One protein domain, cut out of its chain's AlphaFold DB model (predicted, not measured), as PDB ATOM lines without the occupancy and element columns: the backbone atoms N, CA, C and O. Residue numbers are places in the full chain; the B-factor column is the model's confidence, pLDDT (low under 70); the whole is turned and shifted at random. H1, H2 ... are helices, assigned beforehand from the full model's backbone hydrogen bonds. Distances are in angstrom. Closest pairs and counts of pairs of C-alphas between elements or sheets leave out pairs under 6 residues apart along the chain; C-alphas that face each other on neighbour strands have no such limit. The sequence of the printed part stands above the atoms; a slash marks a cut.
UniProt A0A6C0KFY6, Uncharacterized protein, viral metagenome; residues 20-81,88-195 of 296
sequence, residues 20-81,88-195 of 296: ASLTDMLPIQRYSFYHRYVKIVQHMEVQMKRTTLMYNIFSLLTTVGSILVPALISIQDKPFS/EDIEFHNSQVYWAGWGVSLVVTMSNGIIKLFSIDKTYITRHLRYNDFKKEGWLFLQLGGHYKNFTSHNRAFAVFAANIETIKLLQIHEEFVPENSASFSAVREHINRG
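What this domain is: This is residues 20 to 81 and 88 to 195 of the 296 residues of an uncharacterized protein of viral metagenome (UniProt A0A6C0KFY6). What does the model look like? One very long helix, H1, is the spine of a rod; H2 and then H3 run back along it one after the other, H2 over one part of its length and H3 over another. H4 folds back side by side with H3, and the short H5 folds back over the later part of H4. What is printed, and how is it built? The printed part has 170 residues with five named helices, in the order H1 H2 H3 H4 H5, and no named strand: all helix. How is it spread out? It is extended, with a radius of gyration of the C-alphas of 25.3 A and spans of 84 by 40 by 22 A.

Where its parts are: Where is the longest helix? H1, residues 27 to 76, runs 71.2 A from C-alpha 27 at (-24.933, -36.556, -31.298) to C-alpha 76 at (-24.255, -55.416, 37.306), with a kink of 32 degrees near residue 67. Where are the others? H2, residues 88 to 117, is 43.8 A long, and H3, residues 120 to 142, is 33.0 A long. H4, residues 154 to 177, is 33.4 A long with a kink of 26 degrees near residue 161, and H5, residues 183 to 193, ends with C-alpha 193 at (-19.430, -16.318, -7.021).

How they stand to each other: What touches H1? With residues 55 to 76 alone it touches H2, closest at the C-alphas of Thr 62 and Val 108, 4.8 A apart, opposite ways at a tilt of 38 degrees, only just steep. With residues 41 to 55 alone it touches H3, opposite ways at a shallow tilt of 27 degrees, closest at the C-alphas of Met 48 and Arg 127, 5.8 A. H1 and H4 only just touch, with 3 pairs of C-alphas within 8 A, the closest those of Gln 29 and Phe 158, 7.4 A. How do the later helices sit? H1, H3 and H4 form an up and down bundle, each running against the one before it. H3 and H4 are a helical hairpin at a shallow tilt of 6 degrees, closest at the C-alphas of Phe 141 and Phe 161, 6.8 A. H4 and H5 are another, at a shallow tilt of 28 degrees, closest at the C-alphas of His 174 and Phe 185, 7.0 A. What stays apart? H5 is apart from H1, H2 and H3, and H2 is apart from H4. How complete are the helix backbones? Every O i to N i+4 pair is within hydrogen-bond range in H2 and H3, against 42 of 46 in H1, 18 of 20 in H4 and 6 of 7 in H5.

The domain as a whole: How far does it reach? The two C-alphas farthest apart, those of Glu 88 and Thr 152, are 85.3 A apart. Is the printed part continuous? Residues 82 to 87 are not printed, and C-alphas 81 and 88 are 12.0 A apart across the cut. The link from H3 to H4 is long. Where is confidence low? The mean pLDDT of the printed part is 81.2, and among the residues under 70 are 79 to 81, 88 to 92 and 177 to 195.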
ATOM      1  N   ALA A  20     -32.877 -35.879 -21.596       72.12
ATOM      2  CA  ALA A  20     -31.844 -35.476 -22.550       72.12
ATOM      3  C   ALA A  20     -32.058 -36.098 -23.940       72.12
ATOM      4  O   ALA A  20     -31.666 -35.508 -24.950       72.12
ATOM      5  N   SER A  21     -32.700 -37.271 -24.015       70.31
ATOM      6  CA  SER A  21     -33.085 -37.881 -25.292       70.31
ATOM      7  C   SER A  21     -34.142 -37.065 -26.053       70.31
ATOM      8  O   SER A  21     -34.137 -37.074 -27.285       70.31
ATOM      9  N   LEU A  22     -34.970 -36.300 -25.328       65.38
ATOM     10  CA  LEU A  22     -36.017 -35.416 -25.858       65.38
ATOM     11  C   LEU A  22     -35.499 -34.016 -26.222       65.38
ATOM     12  O   LEU A  22     -36.241 -33.219 -26.786       65.38
ATOM     13  N   THR A  23     -34.249 -33.693 -25.881       73.81
ATOM     14  CA  THR A  23     -33.634 -32.386 -26.143       73.81
ATOM     15  C   THR A  23     -32.799 -32.406 -27.428       73.81
ATOM     16  O   THR A  23     -32.010 -33.335 -27.640       73.81
ATOM     17  N   ASP A  24     -32.918 -31.354 -28.247       66.25
ATOM     18  CA  ASP A  24     -32.177 -31.156 -29.505       66.25
ATOM     19  C   ASP A  24     -30.696 -30.803 -29.260       66.25
ATOM     20  O   ASP A  24     -30.267 -29.651 -29.339       66.25
ATOM     21  N   MET A  25     -29.888 -31.816 -28.944       70.12
ATOM     22  CA  MET A  25     -28.427 -31.714 -28.820       70.12
ATOM     23  C   MET A  25     -27.725 -32.453 -29.965       70.12
ATOM     24  O   MET A  25     -28.241 -33.449 -30.476       70.12
ATOM     25  N   LEU A  26     -26.506 -32.029 -30.331       75.69
ATOM     26  CA  LEU A  26     -25.712 -32.771 -31.316       75.69
ATOM     27  C   LEU A  26     -25.373 -34.179 -30.800       75.69
ATOM     28  O   LEU A  26     -25.097 -34.341 -29.605       75.69
ATOM     29  N   PRO A  27     -25.263 -35.184 -31.689       75.25
ATOM     30  CA  PRO A  27     -24.933 -36.556 -31.298       75.25
ATOM     31  C   PRO A  27     -23.633 -36.667 -30.482       75.25
ATOM     32  O   PRO A  27     -23.576 -37.406 -29.501       75.25
ATOM     33  N   ILE A  28     -22.605 -35.883 -30.835       79.38
ATOM     34  CA  ILE A  28     -21.316 -35.867 -30.124       79.38
ATOM     35  C   ILE A  28     -21.413 -35.238 -28.726       79.38
ATOM     36  O   ILE A  28     -20.823 -35.741 -27.769       79.38
ATOM     37  N   GLN A  29     -22.198 -34.167 -28.583       78.88
ATOM     38  CA  GLN A  29     -22.420 -33.499 -27.300       78.88
ATOM     39  C   GLN A  29     -23.232 -34.392 -26.366       78.88
ATOM     40  O   GLN A  29     -22.891 -34.520 -25.195       78.88
ATOM     41  N   ARG A  30     -24.235 -35.097 -26.902       79.06
ATOM     42  CA  ARG A  30     -25.015 -36.094 -26.163       79.06
ATOM     43  C   ARG A  30     -24.136 -37.240 -25.648       79.06
ATOM     44  O   ARG A  30     -24.266 -37.626 -24.488       79.06
ATOM     45  N   TYR A  31     -23.202 -37.738 -26.462       81.31
ATOM     46  CA  TYR A  31     -22.241 -38.762 -26.032       81.31
ATOM     47  C   TYR A  31     -21.322 -38.263 -24.902       81.31
ATOM     48  O   TYR A  31     -21.155 -38.942 -23.887       81.31
ATOM     49  N   SER A  32     -20.770 -37.051 -25.041       80.88
ATOM     50  CA  SER A  32     -19.922 -36.427 -24.015       80.88
ATOM     51  C   SER A  32     -20.685 -36.176 -22.710       80.88
ATOM     52  O   SER A  32     -20.209 -36.532 -21.630       80.88
ATOM     53  N   PHE A  33     -21.907 -35.646 -22.802       82.31
ATOM     54  CA  PHE A  33     -22.806 -35.433 -21.670       82.31
ATOM     55  C   PHE A  33     -23.042 -36.737 -20.898       82.31
ATOM     56  O   PHE A  33     -22.865 -36.783 -19.681       82.31
ATOM     57  N   TYR A  34     -23.373 -37.821 -21.601       81.31
ATOM     58  CA  TYR A  34     -23.637 -39.105 -20.962       81.31
ATOM     59  C   TYR A  34     -22.389 -39.679 -20.285       81.31
ATOM     60  O   TYR A  34     -22.380 -39.956 -19.086       81.31
ATOM     61  N   HIS A  35     -21.293 -39.813 -21.032       79.69
ATOM     62  CA  HIS A  35     -20.106 -40.476 -20.506       79.69
ATOM     63  C   HIS A  35     -19.416 -39.667 -19.394       79.69
ATOM     64  O   HIS A  35     -18.790 -40.244 -18.501       79.69
ATOM     65  N   ARG A  36     -19.525 -38.335 -19.425       83.25
ATOM     66  CA  ARG A  36     -18.858 -37.449 -18.470       83.25
ATOM     67  C   ARG A  36     -19.772 -37.060 -17.316       83.25
ATOM     68  O   ARG A  36     -19.474 -37.403 -16.177       83.25
ATOM     69  N   TYR A  37     -20.878 -36.373 -17.595       84.81
ATOM     70  CA  TYR A  37     -21.739 -35.815 -16.554       84.81
ATOM     71  C   TYR A  37     -22.528 -36.907 -15.826       84.81
ATOM     72  O   TYR A  37     -22.427 -37.012 -14.604       84.81
ATOM     73  N   VAL A  38     -23.239 -37.777 -16.552       84.62
ATOM     74  CA  VAL A  38     -24.076 -38.816 -15.918       84.62
ATOM     75  C   VAL A  38     -23.226 -39.763 -15.069       84.62
ATOM     76  O   VAL A  38     -23.590 -40.064 -13.932       84.62
ATOM     77  N   LYS A  39     -22.046 -40.154 -15.565       85.25
ATOM     78  CA  LYS A  39     -21.091 -40.982 -14.815       85.25
ATOM     79  C   LYS A  39     -20.598 -40.306 -13.533       85.25
ATOM     80  O   LYS A  39     -20.513 -40.968 -12.499       85.25
ATOM     81  N   ILE A  40     -20.285 -39.007 -13.578       85.50
ATOM     82  CA  ILE A  40     -19.891 -38.241 -12.384       85.50
ATOM     83  C   ILE A  40     -21.035 -38.243 -11.371       85.50
ATOM     84  O   ILE A  40     -20.817 -38.600 -10.215       85.50
ATOM     85  N   VAL A  41     -22.259 -37.924 -11.796       87.06
ATOM     86  CA  VAL A  41     -23.410 -37.863 -10.887       87.06
ATOM     87  C   VAL A  41     -23.730 -39.227 -10.271       87.06
ATOM     88  O   VAL A  41     -23.961 -39.307  -9.066       87.06
ATOM     89  N   GLN A  42     -23.691 -40.305 -11.060       86.44
ATOM     90  CA  GLN A  42     -23.855 -41.678 -10.564       86.44
ATOM     91  C   GLN A  42     -22.817 -42.023  -9.500       86.44
ATOM     92  O   GLN A  42     -23.147 -42.556  -8.440       86.44
ATOM     93  N   HIS A  43     -21.555 -41.701  -9.776       87.25
ATOM     94  CA  HIS A  43     -20.474 -41.964  -8.845       87.25
ATOM     95  C   HIS A  43     -20.667 -41.192  -7.531       87.25
ATOM     96  O   HIS A  43     -20.549 -41.780  -6.456       87.25
ATOM     97  N   MET A  44     -21.048 -39.912  -7.608       83.25
ATOM     98  CA  MET A  44     -21.338 -39.085  -6.430       83.25
ATOM     99  C   MET A  44     -22.543 -39.594  -5.637       83.25
ATOM    100  O   MET A  44     -22.502 -39.597  -4.409       83.25
ATOM    101  N   GLU A  45     -23.593 -40.080  -6.304       87.81
ATOM    102  CA  GLU A  45     -24.758 -40.662  -5.631       87.81
ATOM    103  C   GLU A  45     -24.366 -41.881  -4.788       87.81
ATOM    104  O   GLU A  45     -24.764 -41.998  -3.626       87.81
ATOM    105  N   VAL A  46     -23.552 -42.779  -5.349       87.38
ATOM    106  CA  VAL A  46     -23.065 -43.967  -4.637       87.38
ATOM    107  C   VAL A  46     -22.169 -43.567  -3.464       87.38
ATOM    108  O   VAL A  46     -22.331 -44.093  -2.360       87.38
ATOM    109  N   GLN A  47     -21.256 -42.613  -3.663       84.12
ATOM    110  CA  GLN A  47     -20.404 -42.116  -2.583       84.12
ATOM    111  C   GLN A  47     -21.214 -41.463  -1.455       84.12
ATOM    112  O   GLN A  47     -20.957 -41.734  -0.278       84.12
ATOM    113  N   MET A  48     -22.213 -40.645  -1.789       86.88
ATOM    114  CA  MET A  48     -23.097 -39.988  -0.826       86.88
ATOM    115  C   MET A  48     -23.896 -41.014  -0.016       86.88
ATOM    116  O   MET A  48     -23.891 -40.957   1.216       86.88
ATOM    117  N   LYS A  49     -24.489 -42.019  -0.676       87.62
ATOM    118  CA  LYS A  49     -25.215 -43.115  -0.012       87.62
ATOM    119  C   LYS A  49     -24.317 -43.908   0.932       87.62
ATOM    120  O   LYS A  49     -24.694 -44.138   2.077       87.62
ATOM    121  N   ARG A  50     -23.107 -44.276   0.494       86.56
ATOM    122  CA  ARG A  50     -22.136 -44.996   1.335       86.56
ATOM    123  C   ARG A  50     -21.734 -44.178   2.562       86.56
ATOM    124  O   ARG A  50     -21.662 -44.720   3.657       86.56
ATOM    125  N   THR A  51     -21.501 -42.881   2.388       85.94
ATOM    126  CA  THR A  51     -21.140 -41.977   3.493       85.94
ATOM    127  C   THR A  51     -22.283 -41.827   4.482       85.94
ATOM    128  O   THR A  51     -22.066 -41.919   5.682       85.94
ATOM    129  N   THR A  52     -23.503 -41.657   3.970       90.19
ATOM    130  CA  THR A  52     -24.725 -41.579   4.777       90.19
ATOM    131  C   THR A  52     -24.928 -42.859   5.581       90.19
ATOM    132  O   THR A  52     -25.200 -42.796   6.773       90.19
ATOM    133  N   LEU A  53     -24.738 -44.025   4.958       89.31
ATOM    134  CA  LEU A  53     -24.840 -45.312   5.641       89.31
ATOM    135  C   LEU A  53     -23.801 -45.438   6.762       89.31
ATOM    136  O   LEU A  53     -24.161 -45.771   7.885       89.31
ATOM    137  N   MET A  54     -22.530 -45.147   6.470       86.88
ATOM    138  CA  MET A  54     -21.455 -45.209   7.465       86.88
ATOM    139  C   MET A  54     -21.717 -44.254   8.630       86.88
ATOM    140  O   MET A  54     -21.633 -44.666   9.784       86.88
ATOM    141  N   TYR A  55     -22.097 -43.009   8.333       91.06
ATOM    142  CA  TYR A  55     -22.456 -42.026   9.350       91.06
ATOM    143  C   TYR A  55     -23.606 -42.517  10.230       91.06
ATOM    144  O   TYR A  55     -23.470 -42.543  11.450       91.06
ATOM    145  N   ASN A  56     -24.703 -42.977   9.624       90.56
ATOM    146  CA  ASN A  56     -25.869 -43.456  10.360       90.56
ATOM    147  C   ASN A  56     -25.528 -44.654  11.257       90.56
ATOM    148  O   ASN A  56     -26.007 -44.706  12.383       90.56
ATOM    149  N   ILE A  57     -24.681 -45.586  10.800       92.06
ATOM    150  CA  ILE A  57     -24.260 -46.748  11.599       92.06
ATOM    151  C   ILE A  57     -23.404 -46.316  12.794       92.06
ATOM    152  O   ILE A  57     -23.723 -46.680  13.924       92.06
ATOM    153  N   PHE A  58     -22.340 -45.535  12.578       91.62
ATOM    154  CA  PHE A  58     -21.458 -45.114  13.674       91.62
ATOM    155  C   PHE A  58     -22.164 -44.178  14.657       91.62
ATOM    156  O   PHE A  58     -21.952 -44.282  15.867       91.62
ATOM    157  N   SER A  59     -23.016 -43.286  14.147       91.00
ATOM    158  CA  SER A  59     -23.824 -42.381  14.963       91.00
ATOM    159  C   SER A  59     -24.807 -43.173  15.822       91.00
ATOM    160  O   SER A  59     -24.792 -43.044  17.042       91.00
ATOM    161  N   LEU A  60     -25.556 -44.108  15.225       93.50
ATOM    162  CA  LEU A  60     -26.468 -44.983  15.961       93.50
ATOM    163  C   LEU A  60     -25.737 -45.812  17.022       93.50
ATOM    164  O   LEU A  60     -26.196 -45.890  18.156       93.50
ATOM    165  N   LEU A  61     -24.585 -46.387  16.683       93.38
ATOM    166  CA  LEU A  61     -23.779 -47.177  17.612       93.38
ATOM    167  C   LEU A  61     -23.298 -46.342  18.805       93.38
ATOM    168  O   LEU A  61     -23.360 -46.793  19.948       93.38
ATOM    169  N   THR A  62     -22.884 -45.104  18.549       92.81
ATOM    170  CA  THR A  62     -22.439 -44.170  19.589       92.81
ATOM    171  C   THR A  62     -23.610 -43.718  20.468       92.81
ATOM    172  O   THR A  62     -23.505 -43.730  21.695       92.81
ATOM    173  N   THR A  63     -24.756 -43.374  19.874       94.69
ATOM    174  CA  THR A  63     -25.946 -42.925  20.610       94.69
ATOM    175  C   THR A  63     -26.547 -44.052  21.443       94.69
ATOM    176  O   THR A  63     -26.757 -43.879  22.638       94.69
ATOM    177  N   VAL A  64     -26.770 -45.230  20.857       95.06
ATOM    178  CA  VAL A  64     -27.349 -46.378  21.571       95.06
ATOM    179  C   VAL A  64     -26.384 -46.884  22.636       95.06
ATOM    180  O   VAL A  64     -26.775 -47.085  23.783       95.06
ATOM    181  N   GLY A  65     -25.105 -47.041  22.297       93.25
ATOM    182  CA  GLY A  65     -24.130 -47.559  23.242       93.25
ATOM    183  C   GLY A  65     -23.845 -46.611  24.413       93.25
ATOM    184  O   GLY A  65     -23.632 -47.088  25.524       93.25
ATOM    185  N   SER A  66     -23.925 -45.287  24.228       93.81
ATOM    186  CA  SER A  66     -23.783 -44.337  25.348       93.81
ATOM    187  C   SER A  66     -24.925 -44.425  26.370       93.81
ATOM    188  O   SER A  66     -24.704 -44.146  27.545       93.81
ATOM    189  N   ILE A  67     -26.113 -44.880  25.956       95.69
ATOM    190  CA  ILE A  67     -27.248 -45.165  26.847       95.69
ATOM    191  C   ILE A  67     -27.116 -46.565  27.472       95.69
ATOM    192  O   ILE A  67     -27.457 -46.759  28.639       95.69
ATOM    193  N   LEU A  68     -26.590 -47.542  26.723       92.94
ATOM    194  CA  LEU A  68     -26.411 -48.916  27.201       92.94
ATOM    195  C   LEU A  68     -25.347 -49.040  28.291       92.94
ATOM    196  O   LEU A  68     -25.535 -49.830  29.210       92.94
ATOM    197  N   VAL A  69     -24.247 -48.285  28.219       92.69
ATOM    198  CA  VAL A  69     -23.147 -48.413  29.193       92.69
ATOM    199  C   VAL A  69     -23.620 -48.146  30.636       92.69
ATOM    200  O   VAL A  69     -23.444 -49.035  31.469       92.69
ATOM    201  N   PRO A  70     -24.286 -47.017  30.960       91.19
ATOM    202  CA  PRO A  70     -24.836 -46.795  32.301       91.19
ATOM    203  C   PRO A  70     -25.899 -47.822  32.706       91.19
ATOM    204  O   PRO A  70     -25.976 -48.209  33.871       91.19
ATOM    205  N   ALA A  71     -26.716 -48.283  31.754       90.75
ATOM    206  CA  ALA A  71     -27.749 -49.279  32.019       90.75
ATOM    207  C   ALA A  71     -27.154 -50.648  32.394       90.75
ATOM    208  O   ALA A  71     -27.631 -51.282  33.331       90.75
ATOM    209  N   LEU A  72     -26.090 -51.082  31.707       88.12
ATOM    210  CA  LEU A  72     -25.386 -52.333  32.002       88.12
ATOM    211  C   LEU A  72     -24.681 -52.277  33.357       88.12
ATOM    212  O   LEU A  72     -24.802 -53.222  34.133       88.12
ATOM    213  N   ILE A  73     -24.030 -51.151  33.673       88.19
ATOM    214  CA  ILE A  73     -23.426 -50.931  34.995       88.19
ATOM    215  C   ILE A  73     -24.506 -51.026  36.087       88.19
ATOM    216  O   ILE A  73     -24.340 -51.756  37.058       88.19
ATOM    217  N   SER A  74     -25.667 -50.391  35.893       88.50
ATOM    218  CA  SER A  74     -26.763 -50.450  36.872       88.50
ATOM    219  C   SER A  74     -27.344 -51.856  37.088       88.50
ATOM    220  O   SER A  74     -27.929 -52.099  38.147       88.50
ATOM    221  N   ILE A  75     -27.270 -52.748  36.094       84.38
ATOM    222  CA  ILE A  75     -27.719 -54.144  36.217       84.38
ATOM    223  C   ILE A  75     -26.659 -54.977  36.939       84.38
ATOM    224  O   ILE A  75     -27.022 -55.806  37.769       84.38
ATOM    225  N   GLN A  76     -25.376 -54.728  36.664       82.12
ATOM    226  CA  GLN A  76     -24.255 -55.416  37.306       82.12
ATOM    227  C   GLN A  76     -24.266 -55.255  38.836       82.12
ATOM    228  O   GLN A  76     -23.922 -56.190  39.554       82.12
ATOM    229  N   ASP A  77     -24.707 -54.101  39.343       74.50
ATOM    230  CA  ASP A  77     -24.744 -53.820  40.784       74.50
ATOM    231  C   ASP A  77     -25.869 -54.555  41.542       74.50
ATOM    232  O   ASP A  77     -25.908 -54.530  42.776       74.50
ATOM    233  N   LYS A  78     -26.808 -55.214  40.843       74.12
ATOM    234  CA  LYS A  78     -27.915 -55.947  41.475       74.12
ATOM    235  C   LYS A  78     -27.622 -57.450  41.488       74.12
ATOM    236  O   LYS A  78     -27.641 -58.061  40.422       74.12
ATOM    237  N   PRO A  79     -27.436 -58.085  42.662       63.28
ATOM    238  CA  PRO A  79     -27.315 -59.536  42.722       63.28
ATOM    239  C   PRO A  79     -28.633 -60.166  42.259       63.28
ATOM    240  O   PRO A  79     -29.699 -59.906  42.825       63.28
ATOM    241  N   PHE A  80     -28.570 -60.959  41.192       59.06
ATOM    242  CA  PHE A  80     -29.719 -61.682  40.663       59.06
ATOM    243  C   PHE A  80     -30.067 -62.835  41.617       59.06
ATOM    244  O   PHE A  80     -29.492 -63.914  41.535       59.06
ATOM    245  N   SER A  81     -30.976 -62.585  42.561       56.22
ATOM    246  CA  SER A  81     -31.428 -63.579  43.539       56.22
ATOM    247  C   SER A  81     -32.829 -64.080  43.186       56.22
ATOM    248  O   SER A  81     -33.826 -63.557  43.683       56.22
ATOM    249  N   GLU A  88     -23.521 -71.039  41.233       68.44
ATOM    250  CA  GLU A  88     -22.693 -71.084  40.021       68.44
ATOM    251  C   GLU A  88     -23.291 -70.251  38.867       68.44
ATOM    252  O   GLU A  88     -22.561 -69.560  38.154       68.44
ATOM    253  N   ASP A  89     -24.622 -70.227  38.722       69.12
ATOM    254  CA  ASP A  89     -25.308 -69.473  37.659       69.12
ATOM    255  C   ASP A  89     -25.216 -67.951  37.882       69.12
ATOM    256  O   ASP A  89     -25.111 -67.169  36.933       69.12
ATOM    257  N   ILE A  90     -25.209 -67.510  39.145       67.88
ATOM    258  CA  ILE A  90     -25.120 -66.088  39.521       67.88
ATOM    259  C   ILE A  90     -23.744 -65.514  39.154       67.88
ATOM    260  O   ILE A  90     -23.648 -64.410  38.608       67.88
ATOM    261  N   GLU A  91     -22.670 -66.258  39.424       69.38
ATOM    262  CA  GLU A  91     -21.301 -65.841  39.099       69.38
ATOM    263  C   GLU A  91     -21.073 -65.790  37.581       69.38
ATOM    264  O   GLU A  91     -20.484 -64.834  37.061       69.38
ATOM    265  N   PHE A  92     -21.624 -66.765  36.851       69.00
ATOM    266  CA  PHE A  92     -21.572 -66.800  35.393       69.00
ATOM    267  C   PHE A  92     -22.276 -65.592  34.756       69.00
ATOM    268  O   PHE A  92     -21.689 -64.914  33.907       69.00
ATOM    269  N   HIS A  93     -23.495 -65.260  35.194       72.38
ATOM    270  CA  HIS A  93     -24.238 -64.113  34.663       72.38
ATOM    271  C   HIS A  93     -23.553 -62.770  34.952       72.38
ATOM    272  O   HIS A  93     -23.466 -61.924  34.058       72.38
ATOM    273  N   ASN A  94     -22.996 -62.584  36.151       76.62
ATOM    274  CA  ASN A  94     -22.263 -61.361  36.495       76.62
ATOM    275  C   ASN A  94     -21.010 -61.171  35.624       76.62
ATOM    276  O   ASN A  94     -20.745 -60.066  35.145       76.62
ATOM    277  N   SER A  95     -20.272 -62.254  35.361       83.81
ATOM    278  CA  SER A  95     -19.103 -62.232  34.475       83.81
ATOM    279  C   SER A  95     -19.480 -61.864  33.034       83.81
ATOM    280  O   SER A  95     -18.827 -61.025  32.407       83.81
ATOM    281  N   GLN A  96     -20.580 -62.415  32.508       85.38
ATOM    282  CA  GLN A  96     -21.053 -62.103  31.155       85.38
ATOM    283  C   GLN A  96     -21.451 -60.631  30.990       85.38
ATOM    284  O   GLN A  96     -21.066 -59.996  30.004       85.38
ATOM    285  N   VAL A  97     -22.197 -60.075  31.951       86.44
ATOM    286  CA  VAL A  97     -22.624 -58.667  31.916       86.44
ATOM    287  C   VAL A  97     -21.417 -57.729  31.997       86.44
ATOM    288  O   VAL A  97     -21.377 -56.734  31.270       86.44
ATOM    289  N   TYR A  98     -20.396 -58.075  32.789       87.88
ATOM    290  CA  TYR A  98     -19.147 -57.314  32.868       87.88
ATOM    291  C   TYR A  98     -18.421 -57.233  31.515       87.88
ATOM    292  O   TYR A  98     -18.122 -56.135  31.035       87.88
ATOM    293  N   TRP A  99     -18.175 -58.375  30.859       89.62
ATOM    294  CA  TRP A  99     -17.497 -58.399  29.556       89.62
ATOM    295  C   TRP A  99     -18.310 -57.698  28.462       89.62
ATOM    296  O   TRP A  99     -17.733 -57.022  27.605       89.62
ATOM    297  N   ALA A 100     -19.642 -57.801  28.513       91.00
ATOM    298  CA  ALA A 100     -20.529 -57.073  27.612       91.00
ATOM    299  C   ALA A 100     -20.434 -55.553  27.825       91.00
ATOM    300  O   ALA A 100     -20.247 -54.813  26.859       91.00
ATOM    301  N   GLY A 101     -20.499 -55.078  29.073       91.81
ATOM    302  CA  GLY A 101     -20.358 -53.658  29.409       91.81
ATOM    303  C   GLY A 101     -19.008 -53.087  28.974       91.81
ATOM    304  O   GLY A 101     -18.956 -52.046  28.311       91.81
ATOM    305  N   TRP A 102     -17.925 -53.813  29.261       93.38
ATOM    306  CA  TRP A 102     -16.581 -53.448  28.818       93.38
ATOM    307  C   TRP A 102     -16.493 -53.354  27.287       93.38
ATOM    308  O   TRP A 102     -16.074 -52.321  26.758       93.38
ATOM    309  N   GLY A 103     -16.969 -54.373  26.564       94.00
ATOM    310  CA  GLY A 103     -16.941 -54.397  25.101       94.00
ATOM    311  C   GLY A 103     -17.748 -53.263  24.464       94.00
ATOM    312  O   GLY A 103     -17.245 -52.564  23.582       94.00
ATOM    313  N   VAL A 104     -18.972 -53.018  24.945       93.75
ATOM    314  CA  VAL A 104     -19.827 -51.923  24.451       93.75
ATOM    315  C   VAL A 104     -19.156 -50.564  24.677       93.75
ATOM    316  O   VAL A 104     -19.155 -49.728  23.774       93.75
ATOM    317  N   SER A 105     -18.521 -50.348  25.835       94.25
ATOM    318  CA  SER A 105     -17.835 -49.083  26.138       94.25
ATOM    319  C   SER A 105     -16.663 -48.785  25.190       94.25
ATOM    320  O   SER A 105     -16.483 -47.641  24.752       94.25
ATOM    321  N   LEU A 106     -15.909 -49.820  24.800       94.81
ATOM    322  CA  LEU A 106     -14.792 -49.702  23.863       94.81
ATOM    323  C   LEU A 106     -15.306 -49.375  22.459       94.81
ATOM    324  O   LEU A 106     -14.819 -48.442  21.820       94.81
ATOM    325  N   VAL A 107     -16.342 -50.086  22.008       95.38
ATOM    326  CA  VAL A 107     -16.957 -49.886  20.689       95.38
ATOM    327  C   VAL A 107     -17.544 -48.479  20.541       95.38
ATOM    328  O   VAL A 107     -17.347 -47.846  19.502       95.38
ATOM    329  N   VAL A 108     -18.210 -47.947  21.570       95.38
ATOM    330  CA  VAL A 108     -18.756 -46.575  21.569       95.38
ATOM    331  C   VAL A 108     -17.646 -45.542  21.466       95.38
ATOM    332  O   VAL A 108     -17.702 -44.647  20.622       95.38
ATOM    333  N   THR A 109     -16.614 -45.686  22.299       94.75
ATOM    334  CA  THR A 109     -15.466 -44.774  22.309       94.75
ATOM    335  C   THR A 109     -14.748 -44.784  20.964       94.75
ATOM    336  O   THR A 109     -14.461 -43.725  20.407       94.75
ATOM    337  N   MET A 110     -14.517 -45.971  20.398       94.69
ATOM    338  CA  MET A 110     -13.888 -46.132  19.092       94.69
ATOM    339  C   MET A 110     -14.745 -45.537  17.969       94.69
ATOM    340  O   MET A 110     -14.219 -44.825  17.119       94.69
ATOM    341  N   SER A 111     -16.061 -45.761  17.987       94.56
ATOM    342  CA  SER A 111     -16.992 -45.223  16.981       94.56
ATOM    343  C   SER A 111     -17.018 -43.696  16.994       94.56
ATOM    344  O   SER A 111     -16.887 -43.067  15.947       94.56
ATOM    345  N   ASN A 112     -17.089 -43.094  18.183       91.88
ATOM    346  CA  ASN A 112     -17.002 -41.644  18.345       91.88
ATOM    347  C   ASN A 112     -15.636 -41.101  17.886       91.88
ATOM    348  O   ASN A 112     -15.555 -40.053  17.246       91.88
ATOM    349  N   GLY A 113     -14.558 -41.836  18.175       93.69
ATOM    350  CA  GLY A 113     -13.217 -41.533  17.679       93.69
ATOM    351  C   GLY A 113     -13.151 -41.522  16.150       93.69
ATOM    352  O   GLY A 113     -12.633 -40.572  15.578       93.69
ATOM    353  N   ILE A 114     -13.736 -42.524  15.487       91.38
ATOM    354  CA  ILE A 114     -13.791 -42.640  14.021       91.38
ATOM    355  C   ILE A 114     -14.578 -41.481  13.401       91.38
ATOM    356  O   ILE A 114     -14.102 -40.876  12.439       91.38
ATOM    357  N   ILE A 115     -15.744 -41.132  13.958       90.94
ATOM    358  CA  ILE A 115     -16.555 -40.001  13.475       90.94
ATOM    359  C   ILE A 115     -15.724 -38.713  13.462       90.94
ATOM    360  O   ILE A 115     -15.695 -38.007  12.451       90.94
ATOM    361  N   LYS A 116     -14.995 -38.442  14.549       89.75
ATOM    362  CA  LYS A 116     -14.171 -37.235  14.687       89.75
ATOM    363  C   LYS A 116     -12.905 -37.277  13.836       89.75
ATOM    364  O   LYS A 116     -12.599 -36.296  13.166       89.75
ATOM    365  N   LEU A 117     -12.191 -38.403  13.832       88.12
ATOM    366  CA  LEU A 117     -10.924 -38.565  13.114       88.12
ATOM    367  C   LEU A 117     -11.104 -38.366  11.607       88.12
ATOM    368  O   LEU A 117     -10.309 -37.675  10.980       88.12
ATOM    369  N   PHE A 118     -12.173 -38.927  11.039       84.50
ATOM    370  CA  PHE A 118     -12.500 -38.755   9.624       84.50
ATOM    371  C   PHE A 118     -13.407 -37.551   9.355       84.50
ATOM    372  O   PHE A 118     -13.828 -37.365   8.217       84.50
ATOM    373  N   SER A 119     -13.725 -36.747  10.379       85.62
ATOM    374  CA  SER A 119     -14.651 -35.610  10.281       85.62
ATOM    375  C   SER A 119     -15.941 -35.963   9.527       85.62
ATOM    376  O   SER A 119     -16.413 -35.188   8.690       85.62
ATOM    377  N   ILE A 120     -16.509 -37.145   9.811       87.31
ATOM    378  CA  ILE A 120     -17.613 -37.733   9.037       87.31
ATOM    379  C   ILE A 120     -18.822 -36.792   9.005       87.31
ATOM    380  O   ILE A 120     -19.481 -36.718   7.973       87.31
ATOM    381  N   ASP A 121     -19.073 -36.025  10.071       83.44
ATOM    382  CA  ASP A 121     -20.129 -35.005  10.109       83.44
ATOM    383  C   ASP A 121     -19.968 -33.964   8.991       83.44
ATOM    384  O   ASP A 121     -20.900 -33.714   8.222       83.44
ATOM    385  N   LYS A 122     -18.763 -33.392   8.850       84.75
ATOM    386  CA  LYS A 122     -18.457 -32.416   7.794       84.75
ATOM    387  C   LYS A 122     -18.548 -33.077   6.423       84.75
ATOM    388  O   LYS A 122     -19.233 -32.575   5.538       84.75
ATOM    389  N   THR A 123     -17.918 -34.240   6.260       84.06
ATOM    390  CA  THR A 123     -17.898 -34.967   4.985       84.06
ATOM    391  C   THR A 123     -19.298 -35.378   4.523       84.06
ATOM    392  O   THR A 123     -19.585 -35.332   3.328       84.06
ATOM    393  N   TYR A 124     -20.183 -35.762   5.446       86.06
ATOM    394  CA  TYR A 124     -21.580 -36.075   5.160       86.06
ATOM    395  C   TYR A 124     -22.302 -34.860   4.567       86.06
ATOM    396  O   TYR A 124     -22.865 -34.959   3.474       86.06
ATOM    397  N   ILE A 125     -22.228 -33.709   5.242       86.06
ATOM    398  CA  ILE A 125     -22.888 -32.473   4.801       86.06
ATOM    399  C   ILE A 125     -22.319 -32.014   3.455       86.06
ATOM    400  O   ILE A 125     -23.080 -31.802   2.509       86.06
ATOM    401  N   THR A 126     -20.990 -31.928   3.334       84.88
ATOM    402  CA  THR A 126     -20.324 -31.494   2.101       84.88
ATOM    403  C   THR A 126     -20.706 -32.391   0.922       84.88
ATOM    404  O   THR A 126     -21.082 -31.882  -0.131       84.88
ATOM    405  N   ARG A 127     -20.710 -33.724   1.074       84.00
ATOM    406  CA  ARG A 127     -21.091 -34.640  -0.022       84.00
ATOM    407  C   ARG A 127     -22.545 -34.459  -0.469       84.00
ATOM    408  O   ARG A 127     -22.810 -34.499  -1.671       84.00
ATOM    409  N   HIS A 128     -23.477 -34.239   0.461       87.31
ATOM    410  CA  HIS A 128     -24.879 -33.947   0.126       87.31
ATOM    411  C   HIS A 128     -25.027 -32.623  -0.627       87.31
ATOM    412  O   HIS A 128     -25.718 -32.577  -1.645       87.31
ATOM    413  N   LEU A 129     -24.341 -31.569  -0.175       86.94
ATOM    414  CA  LEU A 129     -24.345 -30.268  -0.848       86.94
ATOM    415  C   LEU A 129     -23.799 -30.373  -2.276       86.94
ATOM    416  O   LEU A 129     -24.477 -29.963  -3.215       86.94
ATOM    417  N   ARG A 130     -22.638 -31.012  -2.467       82.62
ATOM    418  CA  ARG A 130     -22.021 -31.177  -3.795       82.62
ATOM    419  C   ARG A 130     -22.883 -31.992  -4.751       82.62
ATOM    420  O   ARG A 130     -23.016 -31.640  -5.920       82.62
ATOM    421  N   TYR A 131     -23.515 -33.058  -4.269       88.25
ATOM    422  CA  TYR A 131     -24.449 -33.831  -5.086       88.25
ATOM    423  C   TYR A 131     -25.652 -32.991  -5.537       88.25
ATOM    424  O   TYR A 131     -26.050 -33.053  -6.702       88.25
ATOM    425  N   ASN A 132     -26.204 -32.174  -4.639       86.31
ATOM    426  CA  ASN A 132     -27.295 -31.264  -4.973       86.31
ATOM    427  C   ASN A 132     -26.845 -30.158  -5.939       86.31
ATOM    428  O   ASN A 132     -27.606 -29.802  -6.837       86.31
ATOM    429  N   ASP A 133     -25.601 -29.687  -5.827       86.69
ATOM    430  CA  ASP A 133     -25.003 -28.741  -6.771       86.69
ATOM    431  C   ASP A 133     -24.863 -29.331  -8.184       86.69
ATOM    432  O   ASP A 133     -25.182 -28.676  -9.172       86.69
ATOM    433  N   PHE A 134     -24.469 -30.597  -8.319       87.00
ATOM    434  CA  PHE A 134     -24.459 -31.238  -9.636       87.00
ATOM    435  C   PHE A 134     -25.868 -31.437 -10.201       87.00
ATOM    436  O   PHE A 134     -26.075 -31.302 -11.410       87.00
ATOM    437  N   LYS A 135     -26.846 -31.759  -9.344       86.44
ATOM    438  CA  LYS A 135     -28.246 -31.915  -9.752       86.44
ATOM    439  C   LYS A 135     -28.858 -30.607 -10.232       86.44
ATOM    440  O   LYS A 135     -29.511 -30.609 -11.274       86.44
ATOM    441  N   LYS A 136     -28.662 -29.509  -9.492       88.50
ATOM    442  CA  LYS A 136     -29.200 -28.196  -9.875       88.50
ATOM    443  C   LYS A 136     -28.634 -27.757 -11.226       88.50
ATOM    444  O   LYS A 136     -29.421 -27.346 -12.069       88.50
ATOM    445  N   GLU A 137     -27.329 -27.930 -11.478       85.31
ATOM    446  CA  GLU A 137     -26.722 -27.545 -12.761       85.31
ATOM    447  C   GLU A 137     -27.279 -28.364 -13.929       85.31
ATOM    448  O   GLU A 137     -27.566 -27.816 -14.990       85.31
ATOM    449  N   GLY A 138     -27.502 -29.668 -13.728       87.31
ATOM    450  CA  GLY A 138     -28.136 -30.513 -14.742       87.31
ATOM    451  C   GLY A 138     -29.544 -30.047 -15.102       87.31
ATOM    452  O   GLY A 138     -29.875 -29.942 -16.280       87.31
ATOM    453  N   TRP A 139     -30.365 -29.723 -14.099       85.31
ATOM    454  CA  TRP A 139     -31.718 -29.205 -14.327       85.31
ATOM    455  C   TRP A 139     -31.721 -27.822 -14.980       85.31
ATOM    456  O   TRP A 139     -32.497 -27.588 -15.905       85.31
ATOM    457  N   LEU A 140     -30.836 -26.927 -14.533       86.88
ATOM    458  CA  LEU A 140     -30.670 -25.591 -15.105       86.88
ATOM    459  C   LEU A 140     -30.290 -25.668 -16.586       86.88
ATOM    460  O   LEU A 140     -30.896 -24.977 -17.399       86.88
ATOM    461  N   PHE A 141     -29.360 -26.550 -16.952       86.38
ATOM    462  CA  PHE A 141     -28.987 -26.767 -18.348       86.38
ATOM    463  C   PHE A 141     -30.147 -27.324 -19.182       86.38
ATOM    464  O   PHE A 141     -30.436 -26.807 -20.261       86.38
ATOM    465  N   LEU A 142     -30.853 -28.346 -18.682       84.75
ATOM    466  CA  LEU A 142     -31.959 -28.969 -19.417       84.75
ATOM    467  C   LEU A 142     -33.100 -27.986 -19.702       84.75
ATOM    468  O   LEU A 142     -33.649 -27.995 -20.803       84.75
ATOM    469  N   GLN A 143     -33.427 -27.116 -18.747       85.12
ATOM    470  CA  GLN A 143     -34.487 -26.120 -18.902       85.12
ATOM    471  C   GLN A 143     -34.021 -24.832 -19.611       85.12
ATOM    472  O   GLN A 143     -34.844 -23.946 -19.830       85.12
ATOM    473  N   LEU A 144     -32.728 -24.695 -19.951       83.31
ATOM    474  CA  LEU A 144     -32.116 -23.406 -20.326       83.31
ATOM    475  C   LEU A 144     -32.445 -22.308 -19.290       83.31
ATOM    476  O   LEU A 144     -32.798 -21.175 -19.607       83.31
ATOM    477  N   GLY A 145     -32.385 -22.679 -18.012       80.50
ATOM    478  CA  GLY A 145     -32.676 -21.825 -16.869       80.50
ATOM    479  C   GLY A 145     -31.430 -21.166 -16.272       80.50
ATOM    480  O   GLY A 145     -30.292 -21.509 -16.583       80.50
ATOM    481  N   GLY A 146     -31.646 -20.208 -15.366       82.69
ATOM    482  CA  GLY A 146     -30.570 -19.491 -14.662       82.69
ATOM    483  C   GLY A 146     -29.584 -18.796 -15.604       82.69
ATOM    484  O   GLY A 146     -29.997 -17.995 -16.438       82.69
ATOM    485  N   HIS A 147     -28.296 -19.113 -15.471       82.31
ATOM    486  CA  HIS A 147     -27.217 -18.566 -16.304       82.31
ATOM    487  C   HIS A 147     -27.315 -19.004 -17.777       82.31
ATOM    488  O   HIS A 147     -26.670 -18.414 -18.639       82.31
ATOM    489  N   TYR A 148     -28.156 -19.999 -18.092       82.75
ATOM    490  CA  TYR A 148     -28.352 -20.491 -19.456       82.75
ATOM    491  C   TYR A 148     -29.508 -19.813 -20.216       82.75
ATOM    492  O   TYR A 148     -29.745 -20.141 -21.376       82.75
ATOM    493  N   LYS A 149     -30.208 -18.848 -19.601       80.25
ATOM    494  CA  LYS A 149     -31.397 -18.185 -20.182       80.25
ATOM    495  C   LYS A 149     -31.141 -17.466 -21.503       80.25
ATOM    496  O   LYS A 149     -32.043 -17.365 -22.326       80.25
ATOM    497  N   ASN A 150     -29.929 -16.950 -21.693       81.81
ATOM    498  CA  ASN A 150     -29.578 -16.164 -22.875       81.81
ATOM    499  C   ASN A 150     -29.225 -17.049 -24.084       81.81
ATOM    500  O   ASN A 150     -29.059 -16.542 -25.192       81.81
ATOM    501  N   PHE A 151     -29.114 -18.368 -23.899       82.62
ATOM    502  CA  PHE A 151     -28.830 -19.291 -24.990       82.62
ATOM    503  C   PHE A 151     -30.127 -19.754 -25.647       82.62
ATOM    504  O   PHE A 151     -31.028 -20.279 -25.004       82.62
ATOM    505  N   THR A 152     -30.191 -19.619 -26.969       76.38
ATOM    506  CA  THR A 152     -31.338 -20.053 -27.777       76.38
ATOM    507  C   THR A 152     -31.320 -21.548 -28.107       76.38
ATOM    508  O   THR A 152     -32.319 -22.086 -28.574       76.38
ATOM    509  N   SER A 153     -30.192 -22.231 -27.889       80.06
ATOM    510  CA  SER A 153     -30.016 -23.656 -28.175       80.06
ATOM    511  C   SER A 153     -29.081 -24.308 -27.157       80.06
ATOM    512  O   SER A 153     -28.035 -23.746 -26.811       80.06
ATOM    513  N   HIS A 154     -29.413 -25.536 -26.748       81.94
ATOM    514  CA  HIS A 154     -28.601 -26.365 -25.850       81.94
ATOM    515  C   HIS A 154     -27.185 -26.620 -26.366       81.94
ATOM    516  O   HIS A 154     -26.272 -26.796 -25.565       81.94
ATOM    517  N   ASN A 155     -26.974 -26.587 -27.683       81.56
ATOM    518  CA  ASN A 155     -25.653 -26.775 -28.278       81.56
ATOM    519  C   ASN A 155     -24.666 -25.679 -27.839       81.56
ATOM    520  O   ASN A 155     -23.567 -25.988 -27.378       81.56
ATOM    521  N   ARG A 156     -25.068 -24.403 -27.918       80.56
ATOM    522  CA  ARG A 156     -24.208 -23.288 -27.489       80.56
ATOM    523  C   ARG A 156     -24.030 -23.262 -25.970       80.56
ATOM    524  O   ARG A 156     -22.930 -23.010 -25.494       80.56
ATOM    525  N   ALA A 157     -25.080 -23.601 -25.222       84.50
ATOM    526  CA  ALA A 157     -25.024 -23.683 -23.763       84.50
ATOM    527  C   ALA A 157     -24.128 -24.831 -23.247       84.50
ATOM    528  O   ALA A 157     -23.637 -24.767 -22.121       84.50
ATOM    529  N   PHE A 158     -23.894 -25.877 -24.051       84.00
ATOM    530  CA  PHE A 158     -23.159 -27.070 -23.623       84.00
ATOM    531  C   PHE A 158     -21.700 -26.780 -23.246       84.00
ATOM    532  O   PHE A 158     -21.192 -27.377 -22.299       84.00
ATOM    533  N   ALA A 159     -21.029 -25.861 -23.948       83.38
ATOM    534  CA  ALA A 159     -19.651 -25.481 -23.630       83.38
ATOM    535  C   ALA A 159     -19.548 -24.856 -22.227       83.38
ATOM    536  O   ALA A 159     -18.730 -25.286 -21.414       83.38
ATOM    537  N   VAL A 160     -20.446 -23.916 -21.915       84.25
ATOM    538  CA  VAL A 160     -20.525 -23.266 -20.596       84.25
ATOM    539  C   VAL A 160     -20.928 -24.272 -19.514       84.25
ATOM    540  O   VAL A 160     -20.369 -24.288 -18.422       84.25
ATOM    541  N   PHE A 161     -21.859 -25.177 -19.817       86.62
ATOM    542  CA  PHE A 161     -22.228 -26.267 -18.915       86.62
ATOM    543  C   PHE A 161     -21.060 -27.203 -18.591       86.62
ATOM    544  O   PHE A 161     -20.831 -27.522 -17.425       86.62
ATOM    545  N   ALA A 162     -20.289 -27.614 -19.599       83.88
ATOM    546  CA  ALA A 162     -19.129 -28.472 -19.401       83.88
ATOM    547  C   ALA A 162     -18.068 -27.800 -18.515       83.88
ATOM    548  O   ALA A 162     -17.564 -28.450 -17.597       83.88
ATOM    549  N   ALA A 163     -17.795 -26.511 -18.739       84.75
ATOM    550  CA  ALA A 163     -16.894 -25.725 -17.899       84.75
ATOM    551  C   ALA A 163     -17.398 -25.651 -16.447       84.75
ATOM    552  O   ALA A 163     -16.654 -25.947 -15.515       84.75
ATOM    553  N   ASN A 164     -18.687 -25.370 -16.238       85.56
ATOM    554  CA  ASN A 164     -19.268 -25.276 -14.895       85.56
ATOM    555  C   ASN A 164     -19.214 -26.609 -14.130       85.56
ATOM    556  O   ASN A 164     -18.899 -26.626 -12.939       85.56
ATOM    557  N   ILE A 165     -19.437 -27.744 -14.799       86.50
ATOM    558  CA  ILE A 165     -19.264 -29.068 -14.178       86.50
ATOM    559  C   ILE A 165     -17.812 -29.299 -13.754       86.50
ATOM    560  O   ILE A 165     -17.569 -29.837 -12.670       86.50
ATOM    561  N   GLU A 166     -16.845 -28.950 -14.607       84.56
ATOM    562  CA  GLU A 166     -15.419 -29.105 -14.299       84.56
ATOM    563  C   GLU A 166     -15.015 -28.242 -13.107       84.56
ATOM    564  O   GLU A 166     -14.346 -28.735 -12.199       84.56
ATOM    565  N   THR A 167     -15.512 -27.012 -13.055       83.44
ATOM    566  CA  THR A 167     -15.325 -26.088 -11.941       83.44
ATOM    567  C   THR A 167     -15.891 -26.642 -10.631       83.44
ATOM    568  O   THR A 167     -15.190 -26.670  -9.618       83.44
ATOM    569  N   ILE A 168     -17.122 -27.171 -10.629       82.81
ATOM    570  CA  ILE A 168     -17.720 -27.795  -9.432       82.81
ATOM    571  C   ILE A 168     -16.919 -29.029  -9.001       82.81
ATOM    572  O   ILE A 168     -16.692 -29.246  -7.809       82.81
ATOM    573  N   LYS A 169     -16.445 -29.830  -9.959       83.56
ATOM    574  CA  LYS A 169     -15.604 -30.995  -9.677       83.56
ATOM    575  C   LYS A 169     -14.255 -30.591  -9.079       83.56
ATOM    576  O   LYS A 169     -13.798 -31.230  -8.135       83.56
ATOM    577  N   LEU A 170     -13.624 -29.548  -9.610       82.25
ATOM    578  CA  LEU A 170     -12.352 -29.036  -9.113       82.25
ATOM    579  C   LEU A 170     -12.500 -28.479  -7.695       82.25
ATOM    580  O   LEU A 170     -11.698 -28.818  -6.829       82.25
ATOM    581  N   LEU A 171     -13.572 -27.726  -7.428       77.31
ATOM    582  CA  LEU A 171     -13.917 -27.266  -6.081       77.31
ATOM    583  C   LEU A 171     -14.075 -28.423  -5.092       77.31
ATOM    584  O   LEU A 171     -13.581 -28.337  -3.970       77.31
ATOM    585  N   GLN A 172     -14.750 -29.499  -5.499       80.25
ATOM    586  CA  GLN A 172     -14.908 -30.673  -4.648       80.25
ATOM    587  C   GLN A 172     -13.557 -31.324  -4.328       80.25
ATOM    588  O   GLN A 172     -13.295 -31.633  -3.170       80.25
ATOM    589  N   ILE A 173     -12.708 -31.543  -5.338       78.31
ATOM    590  CA  ILE A 173     -11.383 -32.148  -5.137       78.31
ATOM    591  C   ILE A 173     -10.556 -31.282  -4.188       78.31
ATOM    592  O   ILE A 173      -9.904 -31.798  -3.285       78.31
ATOM    593  N   HIS A 174     -10.603 -29.966  -4.362       71.69
ATOM    594  CA  HIS A 174      -9.845 -29.055  -3.523       71.69
ATOM    595  C   HIS A 174     -10.331 -29.072  -2.066       71.69
ATOM    596  O   HIS A 174      -9.518 -29.028  -1.154       71.69
ATOM    597  N   GLU A 175     -11.636 -29.194  -1.832       69.88
ATOM    598  CA  GLU A 175     -12.205 -29.307  -0.483       69.88
ATOM    599  C   GLU A 175     -11.928 -30.674   0.173       69.88
ATOM    600  O   GLU A 175     -11.801 -30.758   1.391       69.88
ATOM    601  N   GLU A 176     -11.818 -31.750  -0.613       71.06
ATOM    602  CA  GLU A 176     -11.558 -33.104  -0.098       71.06
ATOM    603  C   GLU A 176     -10.064 -33.382   0.139       71.06
ATOM    604  O   GLU A 176      -9.721 -34.131   1.055       71.06
ATOM    605  N   PHE A 177      -9.171 -32.788  -0.660       69.00
ATOM    606  CA  PHE A 177      -7.743 -33.134  -0.669       69.00
ATOM    607  C   PHE A 177      -6.799 -31.999  -0.263       69.00
ATOM    608  O   PHE A 177      -5.621 -32.272  -0.022       69.00
ATOM    609  N   VAL A 178      -7.271 -30.752  -0.164       66.56
ATOM    610  CA  VAL A 178      -6.433 -29.621   0.253       66.56
ATOM    611  C   VAL A 178      -6.898 -29.119   1.622       66.56
ATOM    612  O   VAL A 178      -8.072 -28.790   1.788       66.56
ATOM    613  N   PRO A 179      -6.011 -29.061   2.631       58.31
ATOM    614  CA  PRO A 179      -6.372 -28.526   3.936       58.31
ATOM    615  C   PRO A 179      -6.807 -27.055   3.823       58.31
ATOM    616  O   PRO A 179      -6.188 -26.270   3.109       58.31
ATOM    617  N   GLU A 180      -7.847 -26.696   4.582       53.03
ATOM    618  CA  GLU A 180      -8.610 -25.427   4.594       53.03
ATOM    619  C   GLU A 180      -7.760 -24.130   4.596       53.03
ATOM    620  O   GLU A 180      -8.241 -23.071   4.206       53.03
ATOM    621  N   ASN A 181      -6.473 -24.212   4.951       53.44
ATOM    622  CA  ASN A 181      -5.527 -23.092   5.007       53.44
ATOM    623  C   ASN A 181      -4.879 -22.696   3.667       53.44
ATOM    624  O   ASN A 181      -4.011 -21.824   3.638       53.44
ATOM    625  N   SER A 182      -5.251 -23.310   2.548       56.25
ATOM    626  CA  SER A 182      -4.748 -22.886   1.242       56.25
ATOM    627  C   SER A 182      -5.538 -21.677   0.719       56.25
ATOM    628  O   SER A 182      -6.706 -21.811   0.346       56.25
ATOM    629  N   ALA A 183      -4.890 -20.512   0.626       57.97
ATOM    630  CA  ALA A 183      -5.437 -19.274   0.047       57.97
ATOM    631  C   ALA A 183      -6.008 -19.435  -1.385       57.97
ATOM    632  O   ALA A 183      -6.778 -18.597  -1.856       57.97
ATOM    633  N   SER A 184      -5.684 -20.535  -2.071       57.19
ATOM    634  CA  SER A 184      -6.243 -20.921  -3.368       57.19
ATOM    635  C   SER A 184      -7.745 -21.236  -3.323       57.19
ATOM    636  O   SER A 184      -8.447 -20.963  -4.293       57.19
ATOM    637  N   PHE A 185      -8.279 -21.761  -2.211       57.03
ATOM    638  CA  PHE A 185      -9.695 -22.149  -2.125       57.03
ATOM    639  C   PHE A 185     -10.633 -20.939  -2.095       57.03
ATOM    640  O   PHE A 185     -11.663 -20.928  -2.776       57.03
ATOM    641  N   SER A 186     -10.270 -19.899  -1.338       58.03
ATOM    642  CA  SER A 186     -11.023 -18.644  -1.295       58.03
ATOM    643  C   SER A 186     -11.015 -17.945  -2.650       58.03
ATOM    644  O   SER A 186     -12.073 -17.509  -3.085       58.03
ATOM    645  N   ALA A 187      -9.876 -17.923  -3.350       62.38
ATOM    646  CA  ALA A 187      -9.753 -17.294  -4.666       62.38
ATOM    647  C   ALA A 187     -10.608 -17.993  -5.740       62.38
ATOM    648  O   ALA A 187     -11.354 -17.336  -6.465       62.38
ATOM    649  N   VAL A 188     -10.579 -19.333  -5.800       62.88
ATOM    650  CA  VAL A 188     -11.401 -20.097  -6.759       62.88
ATOM    651  C   VAL A 188     -12.892 -19.933  -6.451       62.88
ATOM    652  O   VAL A 188     -13.698 -19.722  -7.354       62.88
ATOM    653  N   ARG A 189     -13.284 -19.985  -5.174       57.53
ATOM    654  CA  ARG A 189     -14.685 -19.814  -4.766       57.53
ATOM    655  C   ARG A 189     -15.206 -18.401  -5.036       57.53
ATOM    656  O   ARG A 189     -16.377 -18.238  -5.370       57.53
ATOM    657  N   GLU A 190     -14.357 -17.390  -4.892       61.31
ATOM    658  CA  GLU A 190     -14.700 -15.997  -5.167       61.31
ATOM    659  C   GLU A 190     -14.865 -15.739  -6.672       61.31
ATOM    660  O   GLU A 190     -15.855 -15.132  -7.067       61.31
ATOM    661  N   HIS A 191     -13.981 -16.287  -7.514       54.84
ATOM    662  CA  HIS A 191     -14.104 -16.229  -8.977       54.84
ATOM    663  C   HIS A 191     -15.414 -16.861  -9.484       54.84
ATOM    664  O   HIS A 191     -16.011 -16.403 -10.449       54.84
ATOM    665  N   ILE A 192     -15.909 -17.903  -8.815       57.88
ATOM    666  CA  ILE A 192     -17.173 -18.561  -9.188       57.88
ATOM    667  C   ILE A 192     -18.391 -17.740  -8.744       57.88
ATOM    668  O   ILE A 192     -19.376 -17.646  -9.472       57.88
ATOM    669  N   ASN A 193     -18.334 -17.131  -7.556       55.81
ATOM    670  CA  ASN A 193     -19.430 -16.318  -7.021       55.81
ATOM    671  C   ASN A 193     -19.527 -14.924  -7.655       55.81
ATOM    672  O   ASN A 193     -20.601 -14.328  -7.599       55.81
ATOM    673  N   ARG A 194     -18.443 -14.409  -8.256       57.69
ATOM    674  CA  ARG A 194     -18.467 -13.155  -9.028       57.69
ATOM    675  C   ARG A 194     -19.347 -13.230 -10.274       57.69
ATOM    676  O   ARG A 194     -19.712 -12.191 -10.802       57.69
ATOM    677  N   GLY A 195     -19.786 -14.427 -10.670       47.84
ATOM    678  CA  GLY A 195     -20.751 -14.566 -11.751       47.84
ATOM    679  C   GLY A 195     -20.156 -14.257 -13.120       47.84
ATOM    680  O   GLY A 195     -20.929 -14.015 -14.037       47.84
TER     681      GLY A 195